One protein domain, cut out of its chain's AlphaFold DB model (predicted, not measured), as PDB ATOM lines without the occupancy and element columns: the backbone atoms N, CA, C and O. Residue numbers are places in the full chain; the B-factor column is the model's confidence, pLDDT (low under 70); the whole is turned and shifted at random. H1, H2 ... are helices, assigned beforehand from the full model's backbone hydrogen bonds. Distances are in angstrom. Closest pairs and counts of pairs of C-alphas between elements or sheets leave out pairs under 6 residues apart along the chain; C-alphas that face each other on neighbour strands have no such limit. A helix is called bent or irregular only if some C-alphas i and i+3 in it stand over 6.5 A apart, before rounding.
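What this domain is: This is residues 138 to 254 of the 344 residues of an uncharacterized protein of Babesia bigemina (UniProt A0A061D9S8). Two long helices, H4 and H7, meet near their first residues and spread as a V, with short H5 bridging its wider end and H6 packed along H4. The end of H2 packs on both H4 and H7, while H1 folds back along H2 as a hairpin partner and short H3 packs on H1. The printed part has 117 residues and is all helix: seven named helices, H1 to H7 in chain order, and no named strand. It is compact, with a radius of gyration of the C-alphas of 14.4 A, and spans 45 by 32 by 26 A.

How they stand to each other: H4, residues 188 to 208, and H7, residues 235 to 252, are the hubs, touching four helices each. They touch through residues 188 to 192 and 235 to 239 alone, closest at the C-alphas of Glu 188 and Ala 235, 6.0 A, at a steep tilt of 49 degrees, the same way. H6, residues 222 to 230, touches H4 closest at the C-alphas of Ala 199 and Leu 222, 4.8 A, opposite ways at a shallow tilt of 33 degrees, only just short of steep. H6 and H7, a hairpin, only just touch, with 3 pairs of C-alphas within 8 A, the closest being those of Leu 229 and Ala 235, 6.3 A. H5, residues 211 to 216, touches residues 202 to 206 of H4 alone, closest at the C-alphas of Gln 202 and Met 214, 6.9 A. H5 also touches residues 246 to 250 of H7 alone, closest at the C-alphas of Leu 216 and Gln 249, 5.7 A. H2, residues 161 to 173, touches H4 with residues 172 to 173 alone, about perpendicular at 89 degrees; the closest C-alphas are those of Met 173 and Lys 194, 6.4 A. H2 touches H7 with residues 169 to 173 alone, at a steep tilt of 40 degrees, with the C-alphas of Met 173 and Tyr 243 closest, 7.3 A. H1, residues 143 to 150, forms a hairpin with H2 at a shallow tilt of 8 degrees, the closest C-alphas being those of Ile 149 and Ile 167, 6.1 A. H3, residues 180 to 184, touches H1, with the C-alphas of Val 148 and Ser 182 closest, 5.6 A. H1 and H4 are apart. Every O i to N i+4 pair is within hydrogen-bond range in H1, H2, H3, H4 and H6, against 1 of 2 in H5 and 12 of 14 in H7.

Where its parts are: H4 measures 30.1 A from C-alpha 188 at (292.498, 190.510, 250.068) to C-alpha 208. H7 measures 26.2 A and ends at C-alpha 252, (276.372, 191.795, 227.728). It has a kink of 33 degrees near residue 245 and is only just irregular: C-alphas 245 and 248 are 6.7 A apart. H2 measures 18.3 A, and H1 begins at C-alpha 143, (285.574, 180.293, 252.256).

The domain as a whole: The two C-alphas farthest apart are those of Asn 156 and Lys 231, 46.1 A. The printed part has no cut, and no link is long. Mean pLDDT of the printed part is 88.9, with residues 206 to 214 under 70.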
ATOM      1  N   ASN A 138     284.555 172.093 244.738       91.50
ATOM      2  CA  ASN A 138     285.980 171.887 244.907       91.50
ATOM      3  C   ASN A 138     286.356 172.057 246.391       91.50
ATOM      4  O   ASN A 138     286.021 173.091 246.979       91.50
ATOM      5  N   PRO A 139     287.025 171.069 247.016       89.31
ATOM      6  CA  PRO A 139     287.447 171.167 248.413       89.31
ATOM      7  C   PRO A 139     288.418 172.328 248.674       89.31
ATOM      8  O   PRO A 139     288.536 172.765 249.817       89.31
ATOM      9  N   GLU A 140     289.085 172.834 247.636       90.00
ATOM     10  CA  GLU A 140     290.001 173.978 247.692       90.00
ATOM     11  C   GLU A 140     289.303 175.325 247.440       90.00
ATOM     12  O   GLU A 140     289.945 176.372 247.518       90.00
ATOM     13  N   ALA A 141     287.990 175.334 247.169       90.75
ATOM     14  CA  ALA A 141     287.238 176.574 247.002       90.75
ATOM     15  C   ALA A 141     287.327 177.435 248.271       90.75
ATOM     16  O   ALA A 141     287.077 176.963 249.386       90.75
ATOM     17  N   SER A 142     287.654 178.717 248.101       91.62
ATOM     18  CA  SER A 142     287.877 179.603 249.238       91.62
ATOM     19  C   SER A 142     286.605 179.786 250.081       91.62
ATOM     20  O   SER A 142     285.483 179.754 249.554       91.62
ATOM     21  N   PRO A 143     286.731 180.028 251.401       91.38
ATOM     22  CA  PRO A 143     285.574 180.293 252.256       91.38
ATOM     23  C   PRO A 143     284.717 181.470 251.770       91.38
ATOM     24  O   PRO A 143     283.491 181.430 251.909       91.38
ATOM     25  N   HIS A 144     285.351 182.487 251.174       91.31
ATOM     26  CA  HIS A 144     284.681 183.629 250.555       91.31
ATOM     27  C   HIS A 144     283.767 183.188 249.414       91.31
ATOM     28  O   HIS A 144     282.560 183.448 249.452       91.31
ATOM     29  N   ILE A 145     284.313 182.456 248.444       93.44
ATOM     30  CA  ILE A 145     283.563 181.968 247.287       93.44
ATOM     31  C   ILE A 145     282.440 181.021 247.723       93.44
ATOM     32  O   ILE A 145     281.301 181.165 247.273       93.44
ATOM     33  N   VAL A 146     282.697 180.130 248.684       94.69
ATOM     34  CA  VAL A 146     281.670 179.250 249.272       94.69
ATOM     35  C   VAL A 146     280.506 180.059 249.860       94.69
ATOM     36  O   VAL A 146     279.342 179.679 249.691       94.69
ATOM     37  N   ALA A 147     280.791 181.159 250.564       93.19
ATOM     38  CA  ALA A 147     279.764 182.024 251.145       93.19
ATOM     39  C   ALA A 147     278.927 182.722 250.063       93.19
ATOM     40  O   ALA A 147     277.698 182.742 250.167       93.19
ATOM     41  N   VAL A 148     279.568 183.221 249.001       92.38
ATOM     42  CA  VAL A 148     278.883 183.846 247.856       92.38
ATOM     43  C   VAL A 148     277.947 182.858 247.164       92.38
ATOM     44  O   VAL A 148     276.791 183.191 246.900       92.38
ATOM     45  N   ILE A 149     278.404 181.629 246.910       94.50
ATOM     46  CA  ILE A 149     277.583 180.601 246.254       94.50
ATOM     47  C   ILE A 149     276.348 180.277 247.102       94.50
ATOM     48  O   ILE A 149     275.233 180.258 246.587       94.50
ATOM     49  N   LYS A 150     276.519 180.089 248.419       93.88
ATOM     50  CA  LYS A 150     275.401 179.822 249.345       93.88
ATOM     51  C   LYS A 150     274.380 180.960 249.400       93.88
ATOM     52  O   LYS A 150     273.213 180.700 249.682       93.88
ATOM     53  N   ALA A 151     274.820 182.195 249.174       91.62
ATOM     54  CA  ALA A 151     273.971 183.381 249.165       91.62
ATOM     55  C   ALA A 151     273.316 183.657 247.801       91.62
ATOM     56  O   ALA A 151     272.512 184.583 247.691       91.62
ATOM     57  N   CYS A 152     273.652 182.899 246.752       92.44
ATOM     58  CA  CYS A 152     273.033 183.083 245.445       92.44
ATOM     59  C   CYS A 152     271.555 182.694 245.466       92.44
ATOM     60  O   CYS A 152     271.143 181.715 246.092       92.44
ATOM     61  N   GLU A 153     270.754 183.472 244.742       87.75
ATOM     62  CA  GLU A 153     269.332 183.207 244.601       87.75
ATOM     63  C   GLU A 153     269.101 181.879 243.881       87.75
ATOM     64  O   GLU A 153     269.824 181.496 242.956       87.75
ATOM     65  N   THR A 154     268.060 181.170 244.310       92.62
ATOM     66  CA  THR A 154     267.627 179.937 243.661       92.62
ATOM     67  C   THR A 154     266.179 180.076 243.239       92.62
ATOM     68  O   THR A 154     265.351 180.640 243.951       92.62
ATOM     69  N   GLU A 155     265.860 179.525 242.077       92.38
ATOM     70  CA  GLU A 155     264.496 179.422 241.585       92.38
ATOM     71  C   GLU A 155     264.052 177.967 241.752       92.38
ATOM     72  O   GLU A 155     264.637 177.060 241.153       92.38
ATOM     73  N   ASN A 156     263.045 177.727 242.598       92.94
ATOM     74  CA  ASN A 156     262.561 176.381 242.939       92.94
ATOM     75  C   ASN A 156     263.672 175.430 243.441       92.94
ATOM     76  O   ASN A 156     263.613 174.225 243.214       92.94
ATOM     77  N   GLY A 157     264.700 175.967 244.108       94.88
ATOM     78  CA  GLY A 157     265.845 175.198 244.610       94.88
ATOM     79  C   GLY A 157     266.959 174.940 243.588       94.88
ATOM     80  O   GLY A 157     267.925 174.248 243.913       94.88
ATOM     81  N   PHE A 158     266.869 175.500 242.378       96.75
ATOM     82  CA  PHE A 158     267.886 175.407 241.326       96.75
ATOM     83  C   PHE A 158     268.620 176.737 241.153       96.75
ATOM     84  O   PHE A 158     267.989 177.792 241.216       96.75
ATOM     85  N   TYR A 159     269.924 176.699 240.866       96.06
ATOM     86  CA  TYR A 159     270.611 177.891 240.368       96.06
ATOM     87  C   TYR A 159     270.073 178.248 238.981       96.06
ATOM     88  O   TYR A 159     269.938 177.384 238.113       96.06
ATOM     89  N   ASN A 160     269.733 179.519 238.798       93.62
ATOM     90  CA  ASN A 160     269.333 180.069 237.509       93.62
ATOM     91  C   ASN A 160     270.547 180.680 236.786       93.62
ATOM     92  O   ASN A 160     271.673 180.673 237.289       93.62
ATOM     93  N   THR A 161     270.305 181.224 235.597       92.50
ATOM     94  CA  THR A 161     271.314 181.878 234.755       92.50
ATOM     95  C   THR A 161     272.055 182.992 235.499       92.50
ATOM     96  O   THR A 161     273.282 183.021 235.475       92.50
ATOM     97  N   GLU A 162     271.341 183.857 236.226       91.69
ATOM     98  CA  GLU A 162     271.953 184.971 236.967       91.69
ATOM     99  C   GLU A 162     272.827 184.490 238.127       91.69
ATOM    100  O   GLU A 162     273.915 185.023 238.341       91.69
ATOM    101  N   ALA A 163     272.400 183.444 238.837       94.31
ATOM    102  CA  ALA A 163     273.192 182.825 239.891       94.31
ATOM    103  C   ALA A 163     274.497 182.243 239.333       94.31
ATOM    104  O   ALA A 163     275.563 182.524 239.872       94.31
ATOM    105  N   LEU A 164     274.446 181.491 238.226       94.56
ATOM    106  CA  LEU A 164     275.654 180.938 237.600       94.56
ATOM    107  C   LEU A 164     276.599 182.038 237.091       94.56
ATOM    108  O   LEU A 164     277.810 181.926 237.275       94.56
ATOM    109  N   LYS A 165     276.063 183.127 236.520       92.06
ATOM    110  CA  LYS A 165     276.858 184.300 236.118       92.06
ATOM    111  C   LYS A 165     277.538 184.962 237.310       92.06
ATOM    112  O   LYS A 165     278.738 185.222 237.264       92.06
ATOM    113  N   LYS A 166     276.783 185.200 238.384       92.62
ATOM    114  CA  LYS A 166     277.294 185.772 239.632       92.62
ATOM    115  C   LYS A 166     278.405 184.910 240.222       92.62
ATOM    116  O   LYS A 166     279.440 185.451 240.595       92.62
ATOM    117  N   ILE A 167     278.210 183.594 240.268       94.81
ATOM    118  CA  ILE A 167     279.206 182.641 240.768       94.81
ATOM    119  C   ILE A 167     280.469 182.680 239.903       94.81
ATOM    120  O   ILE A 167     281.563 182.793 240.454       94.81
ATOM    121  N   SER A 168     280.318 182.657 238.572       93.50
ATOM    122  CA  SER A 168     281.445 182.764 237.637       93.50
ATOM    123  C   SER A 168     282.250 184.041 237.885       93.50
ATOM    124  O   SER A 168     283.446 183.984 238.166       93.50
ATOM    125  N   LEU A 169     281.582 185.198 237.878       91.75
ATOM    126  CA  LEU A 169     282.244 186.490 238.031       91.75
ATOM    127  C   LEU A 169     282.885 186.652 239.417       91.75
ATOM    128  O   LEU A 169     284.003 187.152 239.519       91.75
ATOM    129  N   ALA A 170     282.208 186.191 240.475       93.19
ATOM    130  CA  ALA A 170     282.742 186.218 241.833       93.19
ATOM    131  C   ALA A 170     284.029 185.397 241.944       93.19
ATOM    132  O   ALA A 170     285.016 185.894 242.481       93.19
ATOM    133  N   ASN A 171     284.038 184.170 241.412       92.50
ATOM    134  CA  ASN A 171     285.224 183.321 241.444       92.50
ATOM    135  C   ASN A 171     286.331 183.832 240.519       92.50
ATOM    136  O   ASN A 171     287.499 183.727 240.866       92.50
ATOM    137  N   MET A 172     285.998 184.410 239.368       89.31
ATOM    138  CA  MET A 172     286.992 184.991 238.463       89.31
ATOM    139  C   MET A 172     287.727 186.169 239.112       89.31
ATOM    140  O   MET A 172     288.949 186.259 239.018       89.31
ATOM    141  N   MET A 173     286.986 187.050 239.789       88.81
ATOM    142  CA  MET A 173     287.524 188.307 240.311       88.81
ATOM    143  C   MET A 173     287.889 188.276 241.792       88.81
ATOM    144  O   MET A 173     288.495 189.227 242.268       88.81
ATOM    145  N   GLY A 174     287.489 187.248 242.539       90.00
ATOM    146  CA  GLY A 174     287.607 187.232 244.000       90.00
ATOM    147  C   GLY A 174     286.641 188.197 244.700       90.00
ATOM    148  O   GLY A 174     286.809 188.485 245.880       90.00
ATOM    149  N   ILE A 175     285.634 188.732 243.994       93.12
ATOM    150  CA  ILE A 175     284.567 189.567 244.564       93.12
ATOM    151  C   ILE A 175     283.360 189.670 243.620       93.12
ATOM    152  O   ILE A 175     283.499 189.696 242.399       93.12
ATOM    153  N   TYR A 176     282.168 189.822 244.195       93.38
ATOM    154  CA  TYR A 176     280.982 190.338 243.517       93.38
ATOM    155  C   TYR A 176     280.507 191.601 244.241       93.38
ATOM    156  O   TYR A 176     279.840 191.513 245.271       93.38
ATOM    157  N   ALA A 177     280.895 192.783 243.753       91.94
ATOM    158  CA  ALA A 177     280.784 194.016 244.542       91.94
ATOM    159  C   ALA A 177     279.344 194.498 244.791       91.94
ATOM    160  O   ALA A 177     279.127 195.303 245.693       91.94
ATOM    161  N   ASP A 178     278.366 193.982 244.048       92.06
ATOM    162  CA  ASP A 178     276.947 194.269 244.284       92.06
ATOM    163  C   ASP A 178     276.339 193.397 245.402       92.06
ATOM    164  O   ASP A 178     275.188 193.596 245.788       92.06
ATOM    165  N   ASP A 179     277.089 192.424 245.936       91.50
ATOM    166  CA  ASP A 179     276.626 191.515 246.984       91.50
ATOM    167  C   ASP A 179     277.266 191.838 248.350       91.50
ATOM    168  O   ASP A 179     278.473 191.631 248.536       91.50
ATOM    169  N   PRO A 180     276.467 192.256 249.351       93.19
ATOM    170  CA  PRO A 180     276.946 192.481 250.712       93.19
ATOM    171  C   PRO A 180     277.637 191.265 251.336       93.19
ATOM    172  O   PRO A 180     278.582 191.441 252.104       93.19
ATOM    173  N   VAL A 181     277.206 190.038 251.011       93.94
ATOM    174  CA  VAL A 181     277.846 188.811 251.514       93.94
ATOM    175  C   VAL A 181     279.249 188.672 250.934       93.94
ATOM    176  O   VAL A 181     280.175 188.318 251.663       93.94
ATOM    177  N   SER A 182     279.421 188.992 249.651       93.25
ATOM    178  CA  SER A 182     280.730 188.960 249.002       93.25
ATOM    179  C   SER A 182     281.678 190.003 249.592       93.25
ATOM    180  O   SER A 182     282.823 189.674 249.880       93.25
ATOM    181  N   ILE A 183     281.198 191.225 249.846       94.88
ATOM    182  CA  ILE A 183     282.000 192.281 250.486       94.88
ATOM    183  C   ILE A 183     282.382 191.891 251.917       94.88
ATOM    184  O   ILE A 183     283.531 192.057 252.317       94.88
ATOM    185  N   ALA A 184     281.431 191.373 252.698       94.81
ATOM    186  CA  ALA A 184     281.658 191.030 254.102       94.81
ATOM    187  C   ALA A 184     282.666 189.886 254.290       94.81
ATOM    188  O   ALA A 184     283.275 189.784 255.352       94.81
ATOM    189  N   ASN A 185     282.825 189.035 253.277       94.38
ATOM    190  CA  ASN A 185     283.750 187.906 253.292       94.38
ATOM    191  C   ASN A 185     284.964 188.133 252.374       94.38
ATOM    192  O   ASN A 185     285.660 187.169 252.084       94.38
ATOM    193  N   PHE A 186     285.192 189.360 251.888       94.88
ATOM    194  CA  PHE A 186     286.264 189.663 250.939       94.88
ATOM    195  C   PHE A 186     287.636 189.234 251.474       94.88
ATOM    196  O   PHE A 186     288.025 189.623 252.577       94.88
ATOM    197  N   ASP A 187     288.367 188.467 250.665       94.06
ATOM    198  CA  ASP A 187     289.726 188.024 250.958       94.06
ATOM    199  C   ASP A 187     290.724 188.799 250.086       94.06
ATOM    200  O   ASP A 187     290.808 188.627 248.870       94.06
ATOM    201  N   GLU A 188     291.489 189.682 250.730       94.69
ATOM    202  CA  GLU A 188     292.498 190.510 250.068       94.69
ATOM    203  C   GLU A 188     293.624 189.683 249.429       94.69
ATOM    204  O   GLU A 188     294.112 190.052 248.359       94.69
ATOM    205  N   LYS A 189     294.024 188.565 250.048       93.25
ATOM    206  CA  LYS A 189     295.095 187.711 249.522       93.25
ATOM    207  C   LYS A 189     294.619 186.981 248.274       93.25
ATOM    208  O   LYS A 189     295.323 186.978 247.269       93.25
ATOM    209  N   GLU A 190     293.416 186.418 248.326       91.62
ATOM    210  CA  GLU A 190     292.808 185.751 247.174       91.62
ATOM    211  C   GLU A 190     292.585 186.731 246.013       91.62
ATOM    212  O   GLU A 190     292.906 186.418 244.864       91.62
ATOM    213  N   PHE A 191     292.083 187.938 246.301       94.56
ATOM    214  CA  PHE A 191     291.935 188.987 245.293       94.56
ATOM    215  C   PHE A 191     293.274 189.332 244.634       94.56
ATOM    216  O   PHE A 191     293.340 189.422 243.409       94.56
ATOM    217  N   ALA A 192     294.341 189.491 245.422       93.94
ATOM    218  CA  ALA A 192     295.674 189.782 244.905       93.94
ATOM    219  C   ALA A 192     296.190 188.671 243.972       93.94
ATOM    220  O   ALA A 192     296.689 188.969 242.887       93.94
ATOM    221  N   GLU A 193     296.028 187.404 244.364       92.88
ATOM    222  CA  GLU A 193     296.450 186.240 243.573       92.88
ATOM    223  C   GLU A 193     295.677 186.144 242.249       92.88
ATOM    224  O   GLU A 193     296.278 186.007 241.180       92.88
ATOM    225  N   LYS A 194     294.346 186.291 242.290       91.00
ATOM    226  CA  LYS A 194     293.506 186.294 241.082       91.00
ATOM    227  C   LYS A 194     293.827 187.484 240.183       91.00
ATOM    228  O   LYS A 194     293.948 187.312 238.974       91.00
ATOM    229  N   LEU A 195     294.010 188.677 240.745       92.69
ATOM    230  CA  LEU A 195     294.382 189.865 239.980       92.69
ATOM    231  C   LEU A 195     295.729 189.686 239.269       92.69
ATOM    232  O   LEU A 195     295.851 190.068 238.107       92.69
ATOM    233  N   GLU A 196     296.725 189.099 239.937       92.25
ATOM    234  CA  GLU A 196     298.032 188.819 239.338       92.25
ATOM    235  C   GLU A 196     297.921 187.817 238.181       92.25
ATOM    236  O   GLU A 196     298.399 188.113 237.083       92.25
ATOM    237  N   ALA A 197     297.206 186.704 238.379       88.88
ATOM    238  CA  ALA A 197     296.970 185.707 237.332       88.88
ATOM    239  C   ALA A 197     296.223 186.295 236.119       88.88
ATOM    240  O   ALA A 197     296.599 186.060 234.969       88.88
ATOM    241  N   GLN A 198     295.191 187.109 236.356       88.50
ATOM    242  CA  GLN A 198     294.422 187.746 235.282       88.50
ATOM    243  C   GLN A 198     295.217 188.856 234.574       88.50
ATOM    244  O   GLN A 198     295.066 189.052 233.367       88.50
ATOM    245  N   ALA A 199     296.098 189.571 235.282       88.31
ATOM    246  CA  ALA A 199     296.999 190.547 234.671       88.31
ATOM    247  C   ALA A 199     298.036 189.875 233.755       88.31
ATOM    248  O   ALA A 199     298.294 190.375 232.656       88.31
ATOM    249  N   GLU A 200     298.595 188.737 234.175       87.62
ATOM    250  CA  GLU A 200     299.488 187.924 233.343       87.62
ATOM    251  C   GLU A 200     298.757 187.390 232.105       87.62
ATOM    252  O   GLU A 200     299.249 187.528 230.981       87.62
ATOM    253  N   MET A 201     297.547 186.861 232.290       83.50
ATOM    254  CA  MET A 201     296.697 186.406 231.194       83.50
ATOM    255  C   MET A 201     296.414 187.535 230.197       83.50
ATOM    256  O   MET A 201     296.685 187.372 229.012       83.50
ATOM    257  N   GLN A 202     295.966 188.708 230.662       83.25
ATOM    258  CA  GLN A 202     295.712 189.866 229.799       83.25
ATOM    259  C   GLN A 202     296.960 190.268 228.994       83.25
ATOM    260  O   GLN A 202     296.845 190.611 227.815       83.25
ATOM    261  N   TYR A 203     298.149 190.228 229.601       80.62
ATOM    262  CA  TYR A 203     299.403 190.516 228.902       80.62
ATOM    263  C   TYR A 203     299.687 189.484 227.799       80.62
ATOM    264  O   TYR A 203     299.916 189.866 226.650       80.62
ATOM    265  N   ASN A 204     299.602 188.192 228.119       78.44
ATOM    266  CA  ASN A 204     299.856 187.103 227.171       78.44
ATOM    267  C   ASN A 204     298.843 187.098 226.015       78.44
ATOM    268  O   ASN A 204     299.221 186.963 224.852       78.44
ATOM    269  N   THR A 205     297.565 187.336 226.304       75.12
ATOM    270  CA  THR A 205     296.498 187.429 225.301       75.12
ATOM    271  C   THR A 205     296.710 188.603 224.342       75.12
ATOM    272  O   THR A 205     296.520 188.442 223.137       75.12
ATOM    273  N   ARG A 206     297.170 189.770 224.827       69.88
ATOM    274  CA  ARG A 206     297.532 190.904 223.949       69.88
ATOM    275  C   ARG A 206     298.663 190.557 222.987       69.88
ATOM    276  O   ARG A 206     298.669 191.053 221.866       69.88
ATOM    277  N   VAL A 207     299.612 189.723 223.415       67.12
ATOM    278  CA  VAL A 207     300.704 189.242 222.556       67.12
ATOM    279  C   VAL A 207     300.185 188.271 221.487       67.12
ATOM    280  O   VAL A 207     300.731 188.236 220.387       67.12
ATOM    281  N   MET A 208     299.124 187.517 221.789       64.31
ATOM    282  CA  MET A 208     298.524 186.515 220.897       64.31
ATOM    283  C   MET A 208     297.396 187.045 219.987       64.31
ATOM    284  O   MET A 208     296.940 186.299 219.128       64.31
ATOM    285  N   ASP A 209     296.965 188.304 220.151       63.41
ATOM    286  CA  ASP A 209     295.835 188.934 219.432       63.41
ATOM    287  C   ASP A 209     294.497 188.169 219.548       63.41
ATOM    288  O   ASP A 209     293.673 188.150 218.634       63.41
ATOM    289  N   ASP A 210     294.254 187.534 220.698       65.31
ATOM    290  CA  ASP A 210     292.979 186.863 220.973       65.31
ATOM    291  C   ASP A 210     291.936 187.887 221.458       65.31
ATOM    292  O   ASP A 210     291.895 188.316 222.618       65.31
ATOM    293  N   GLN A 211     291.100 188.322 220.515       64.38
ATOM    294  CA  GLN A 211     290.106 189.375 220.723       64.38
ATOM    295  C   GLN A 211     288.958 188.964 221.654       64.38
ATOM    296  O   GLN A 211     288.303 189.842 222.226       64.38
ATOM    297  N   GLU A 212     288.709 187.665 221.828       62.88
ATOM    298  CA  GLU A 212     287.578 187.166 222.607       62.88
ATOM    299  C   GLU A 212     287.852 187.324 224.107       62.88
ATOM    300  O   GLU A 212     287.069 187.955 224.819       62.88
ATOM    301  N   ILE A 213     289.029 186.893 224.567       61.94
ATOM    302  CA  ILE A 213     289.490 187.103 225.952       61.94
ATOM    303  C   ILE A 213     289.658 188.595 226.254       61.94
ATOM    304  O   ILE A 213     289.288 189.083 227.327       61.94
ATOM    305  N   MET A 214     290.195 189.350 225.292       65.56
ATOM    306  CA  MET A 214     290.390 190.790 225.443       65.56
ATOM    307  C   MET A 214     289.079 191.554 225.617       65.56
ATOM    308  O   MET A 214     289.099 192.654 226.172       65.56
ATOM    309  N   SER A 215     287.951 191.003 225.166       76.56
ATOM    310  CA  SER A 215     286.660 191.683 225.233       76.56
ATOM    311  C   SER A 215     286.169 191.892 226.671       76.56
ATOM    312  O   SER A 215     285.694 192.989 226.970       76.56
ATOM    313  N   LEU A 216     286.371 190.910 227.562       79.19
ATOM    314  CA  LEU A 216     285.934 190.943 228.966       79.19
ATOM    315  C   LEU A 216     286.737 191.926 229.827       79.19
ATOM    316  O   LEU A 216     286.218 192.481 230.793       79.19
ATOM    317  N   PHE A 217     288.004 192.142 229.473       83.44
ATOM    318  CA  PHE A 217     288.911 193.034 230.198       83.44
ATOM    319  C   PHE A 217     289.214 194.325 229.431       83.44
ATOM    320  O   PHE A 217     290.107 195.080 229.811       83.44
ATOM    321  N   LYS A 218     288.496 194.602 228.336       81.56
ATOM    322  CA  LYS A 218     288.798 195.715 227.420       81.56
ATOM    323  C   LYS A 218     288.836 197.069 228.130       81.56
ATOM    324  O   LYS A 218     289.617 197.941 227.754       81.56
ATOM    325  N   ASN A 219     288.003 197.234 229.155       85.38
ATOM    326  CA  ASN A 219     287.832 198.496 229.874       85.38
ATOM    327  C   ASN A 219     288.667 198.598 231.160       85.38
ATOM    328  O   ASN A 219     288.516 199.563 231.916       85.38
ATOM    329  N   VAL A 220     289.547 197.631 231.430       89.50
ATOM    330  CA  VAL A 220     290.385 197.622 232.631       89.50
ATOM    331  C   VAL A 220     291.819 197.204 232.305       89.50
ATOM    332  O   VAL A 220     292.065 196.209 231.631       89.50
ATOM    333  N   ASN A 221     292.792 197.981 232.784       90.62
ATOM    334  CA  ASN A 221     294.199 197.597 232.730       90.62
ATOM    335  C   ASN A 221     294.562 196.880 234.032       90.62
ATOM    336  O   ASN A 221     294.810 197.532 235.045       90.62
ATOM    337  N   LEU A 222     294.556 195.548 234.011       91.75
ATOM    338  CA  LEU A 222     294.789 194.750 235.215       91.75
ATOM    339  C   LEU A 222     296.232 194.874 235.716       91.75
ATOM    340  O   LEU A 222     296.455 194.819 236.923       91.75
ATOM    341  N   THR A 223     297.197 195.129 234.825       90.25
ATOM    342  CA  THR A 223     298.593 195.396 235.203       90.25
ATOM    343  C   THR A 223     298.706 196.658 236.060       90.25
ATOM    344  O   THR A 223     299.305 196.616 237.131       90.25
ATOM    345  N   ASP A 224     298.062 197.756 235.649       93.31
ATOM    346  CA  ASP A 224     298.091 199.009 236.417       93.31
ATOM    347  C   ASP A 224     297.406 198.846 237.782       93.31
ATOM    348  O   ASP A 224     297.877 199.389 238.783       93.31
ATOM    349  N   ILE A 225     296.298 198.097 237.844       94.44
ATOM    350  CA  ILE A 225     295.612 197.812 239.112       94.44
ATOM    351  C   ILE A 225     296.502 196.961 240.028       94.44
ATOM    352  O   ILE A 225     296.591 197.255 241.220       94.44
ATOM    353  N   ASN A 226     297.203 195.961 239.485       93.12
ATOM    354  CA  ASN A 226     298.135 195.136 240.254       93.12
ATOM    355  C   ASN A 226     299.289 195.976 240.832       93.12
ATOM    356  O   ASN A 226     299.633 195.850 242.005       93.12
ATOM    357  N   ASP A 227     299.838 196.911 240.053       93.75
ATOM    358  CA  ASP A 227     300.879 197.830 240.528       93.75
ATOM    359  C   ASP A 227     300.383 198.765 241.638       93.75
ATOM    360  O   ASP A 227     301.126 199.079 242.571       93.75
ATOM    361  N   ARG A 228     299.132 199.228 241.547       96.31
ATOM    362  CA  ARG A 228     298.481 200.044 242.585       96.31
ATOM    363  C   ARG A 228     298.277 199.251 243.873       96.31
ATOM    364  O   ARG A 228     298.601 199.754 244.949       96.31
ATOM    365  N   LEU A 229     297.843 197.996 243.763       94.75
ATOM    366  CA  LEU A 229     297.728 197.084 244.901       94.75
ATOM    367  C   LEU A 229     299.095 196.860 245.571       94.75
ATOM    368  O   LEU A 229     299.227 197.038 246.780       94.75
ATOM    369  N   LYS A 230     300.150 196.598 244.785       93.56
ATOM    370  CA  LYS A 230     301.535 196.438 245.280       93.56
ATOM    371  C   LYS A 230     302.095 197.703 245.951       93.56
ATOM    372  O   LYS A 230     302.989 197.604 246.792       93.56
ATOM    373  N   LYS A 231     301.570 198.888 245.621       95.31
ATOM    374  CA  LYS A 231     301.897 200.174 246.273       95.31
ATOM    375  C   LYS A 231     301.106 200.428 247.565       95.31
ATOM    376  O   LYS A 231     301.337 201.452 248.207       95.31
ATOM    377  N   GLY A 232     300.217 199.515 247.959       93.31
ATOM    378  CA  GLY A 232     299.450 199.586 249.204       93.31
ATOM    379  C   GLY A 232     298.132 200.357 249.100       93.31
ATOM    380  O   GLY A 232     297.626 200.822 250.120       93.31
ATOM    381  N   GLU A 233     297.576 200.534 247.895       96.62
ATOM    382  CA  GLU A 233     296.198 201.023 247.759       96.62
ATOM    383  C   GLU A 233     295.186 200.021 248.344       96.62
ATOM    384  O   GLU A 233     295.444 198.823 248.419       96.62
ATOM    385  N   ASN A 234     294.016 200.515 248.770       96.50
ATOM    386  CA  ASN A 234     293.003 199.687 249.425       96.50
ATOM    387  C   ASN A 234     292.471 198.599 248.476       96.50
ATOM    388  O   ASN A 234     291.804 198.906 247.487       96.50
ATOM    389  N   ALA A 235     292.716 197.333 248.822       95.38
ATOM    390  CA  ALA A 235     292.360 196.189 247.992       95.38
ATOM    391  C   ALA A 235     290.862 196.102 247.673       95.38
ATOM    392  O   ALA A 235     290.499 195.846 246.530       95.38
ATOM    393  N   LEU A 236     289.987 196.367 248.647       95.62
ATOM    394  CA  LEU A 236     288.540 196.296 248.444       95.62
ATOM    395  C   LEU A 236     288.047 197.376 247.472       95.62
ATOM    396  O   LEU A 236     287.205 197.102 246.618       95.62
ATOM    397  N   GLU A 237     288.564 198.599 247.577       96.75
ATOM    398  CA  GLU A 237     288.197 199.677 246.653       96.75
ATOM    399  C   GLU A 237     288.715 199.410 245.234       96.75
ATOM    400  O   GLU A 237     287.980 199.626 244.268       96.75
ATOM    401  N   LEU A 238     289.920 198.846 245.092       96.31
ATOM    402  CA  LEU A 238     290.421 198.370 243.800       96.31
ATOM    403  C   LEU A 238     289.561 197.230 243.240       96.31
ATOM    404  O   LEU A 238     289.225 197.241 242.058       96.31
ATOM    405  N   ALA A 239     289.159 196.275 244.076       95.06
ATOM    406  CA  ALA A 239     288.321 195.155 243.667       95.06
ATOM    407  C   ALA A 239     286.949 195.631 243.162       95.06
ATOM    408  O   ALA A 239     286.492 195.197 242.103       95.06
ATOM    409  N   LYS A 240     286.328 196.597 243.854       95.62
ATOM    410  CA  LYS A 240     285.103 197.276 243.390       95.62
ATOM    411  C   LYS A 240     285.325 198.020 242.075       95.62
ATOM    412  O   LYS A 240     284.472 197.956 241.191       95.62
ATOM    413  N   GLU A 241     286.450 198.722 241.928       95.12
ATOM    414  CA  GLU A 241     286.792 199.434 240.693       95.12
ATOM    415  C   GLU A 241     286.867 198.473 239.502       95.12
ATOM    416  O   GLU A 241     286.258 198.727 238.458       95.12
ATOM    417  N   VAL A 242     287.586 197.360 239.661       93.88
ATOM    418  CA  VAL A 242     287.722 196.334 238.622       93.88
ATOM    419  C   VAL A 242     286.368 195.699 238.318       93.88
ATOM    420  O   VAL A 242     285.977 195.628 237.152       93.88
ATOM    421  N   TYR A 243     285.619 195.306 239.349       93.62
ATOM    422  CA  TYR A 243     284.289 194.725 239.198       93.62
ATOM    423  C   TYR A 243     283.358 195.633 238.389       93.62
ATOM    424  O   TYR A 243     282.771 195.189 237.405       93.62
ATOM    425  N   ASN A 244     283.275 196.920 238.735       93.12
ATOM    426  CA  ASN A 244     282.399 197.876 238.053       93.12
ATOM    427  C   ASN A 244     282.759 198.073 236.572       93.12
ATOM    428  O   ASN A 244     281.899 198.443 235.774       93.12
ATOM    429  N   LYS A 245     284.019 197.828 236.192       91.81
ATOM    430  CA  LYS A 245     284.482 197.895 234.797       91.81
ATOM    431  C   LYS A 245     284.185 196.616 234.013       91.81
ATOM    432  O   LYS A 245     283.906 196.706 232.819       91.81
ATOM    433  N   ILE A 246     284.232 195.456 234.671       89.75
ATOM    434  CA  ILE A 246     284.040 194.140 234.043       89.75
ATOM    435  C   ILE A 246     282.565 193.739 234.003       89.75
ATOM    436  O   ILE A 246     282.108 193.208 232.996       89.75
ATOM    437  N   LYS A 247     281.789 194.006 235.061       90.06
ATOM    438  CA  LYS A 247     280.397 193.549 235.189       90.06
ATOM    439  C   LYS A 247     279.521 193.915 233.980       90.06
ATOM    440  O   LYS A 247     278.863 193.010 233.478       90.06
ATOM    441  N   PRO A 248     279.526 195.155 233.444       87.62
ATOM    442  CA  PRO A 248     278.713 195.476 232.267       87.62
ATOM    443  C   PRO A 248     279.087 194.622 231.049       87.62
ATOM    444  O   PRO A 248     278.224 194.190 230.297       87.62
ATOM    445  N   GLN A 249     280.380 194.323 230.892       82.50
ATOM    446  CA  GLN A 249     280.876 193.456 229.828       82.50
ATOM    447  C   GLN A 249     280.429 192.009 230.061       82.50
ATOM    448  O   GLN A 249     279.891 191.381 229.161       82.50
ATOM    449  N   HIS A 250     280.555 191.492 231.283       83.75
ATOM    450  CA  HIS A 250     280.062 190.155 231.637       83.75
ATOM    451  C   HIS A 250     278.539 190.017 231.472       83.75
ATOM    452  O   HIS A 250     278.034 188.953 231.111       83.75
ATOM    453  N   ASP A 251     277.783 191.091 231.700       80.69
ATOM    454  CA  ASP A 251     276.328 191.122 231.538       80.69
ATOM    455  C   ASP A 251     275.889 191.031 230.066       80.69
ATOM    456  O   ASP A 251     274.857 190.402 229.792       80.69
ATOM    457  N   GLU A 252     276.670 191.630 229.159       74.06
ATOM    458  CA  GLU A 252     276.372 191.795 227.728       74.06
ATOM    459  C   GLU A 252     277.063 190.773 226.807       74.06
ATOM    460  O   GLU A 252     276.539 190.476 225.733       74.06
ATOM    461  N   ILE A 253     278.224 190.236 227.190       70.56
ATOM    462  CA  ILE A 253     279.009 189.311 226.359       70.56
ATOM    463  C   ILE A 253     278.512 187.868 226.547       70.56
ATOM    464  O   ILE A 253     277.992 187.481 227.599       70.56
ATOM    465  N   PHE A 254     278.681 187.060 225.497       76.06
ATOM    466  CA  PHE A 254     278.487 185.616 225.544       76.06
ATOM    467  C   PHE A 254     279.389 184.976 226.606       76.06
ATOM    468  O   PHE A 254     280.534 185.380 226.789       76.06
TER     469      PHE A 254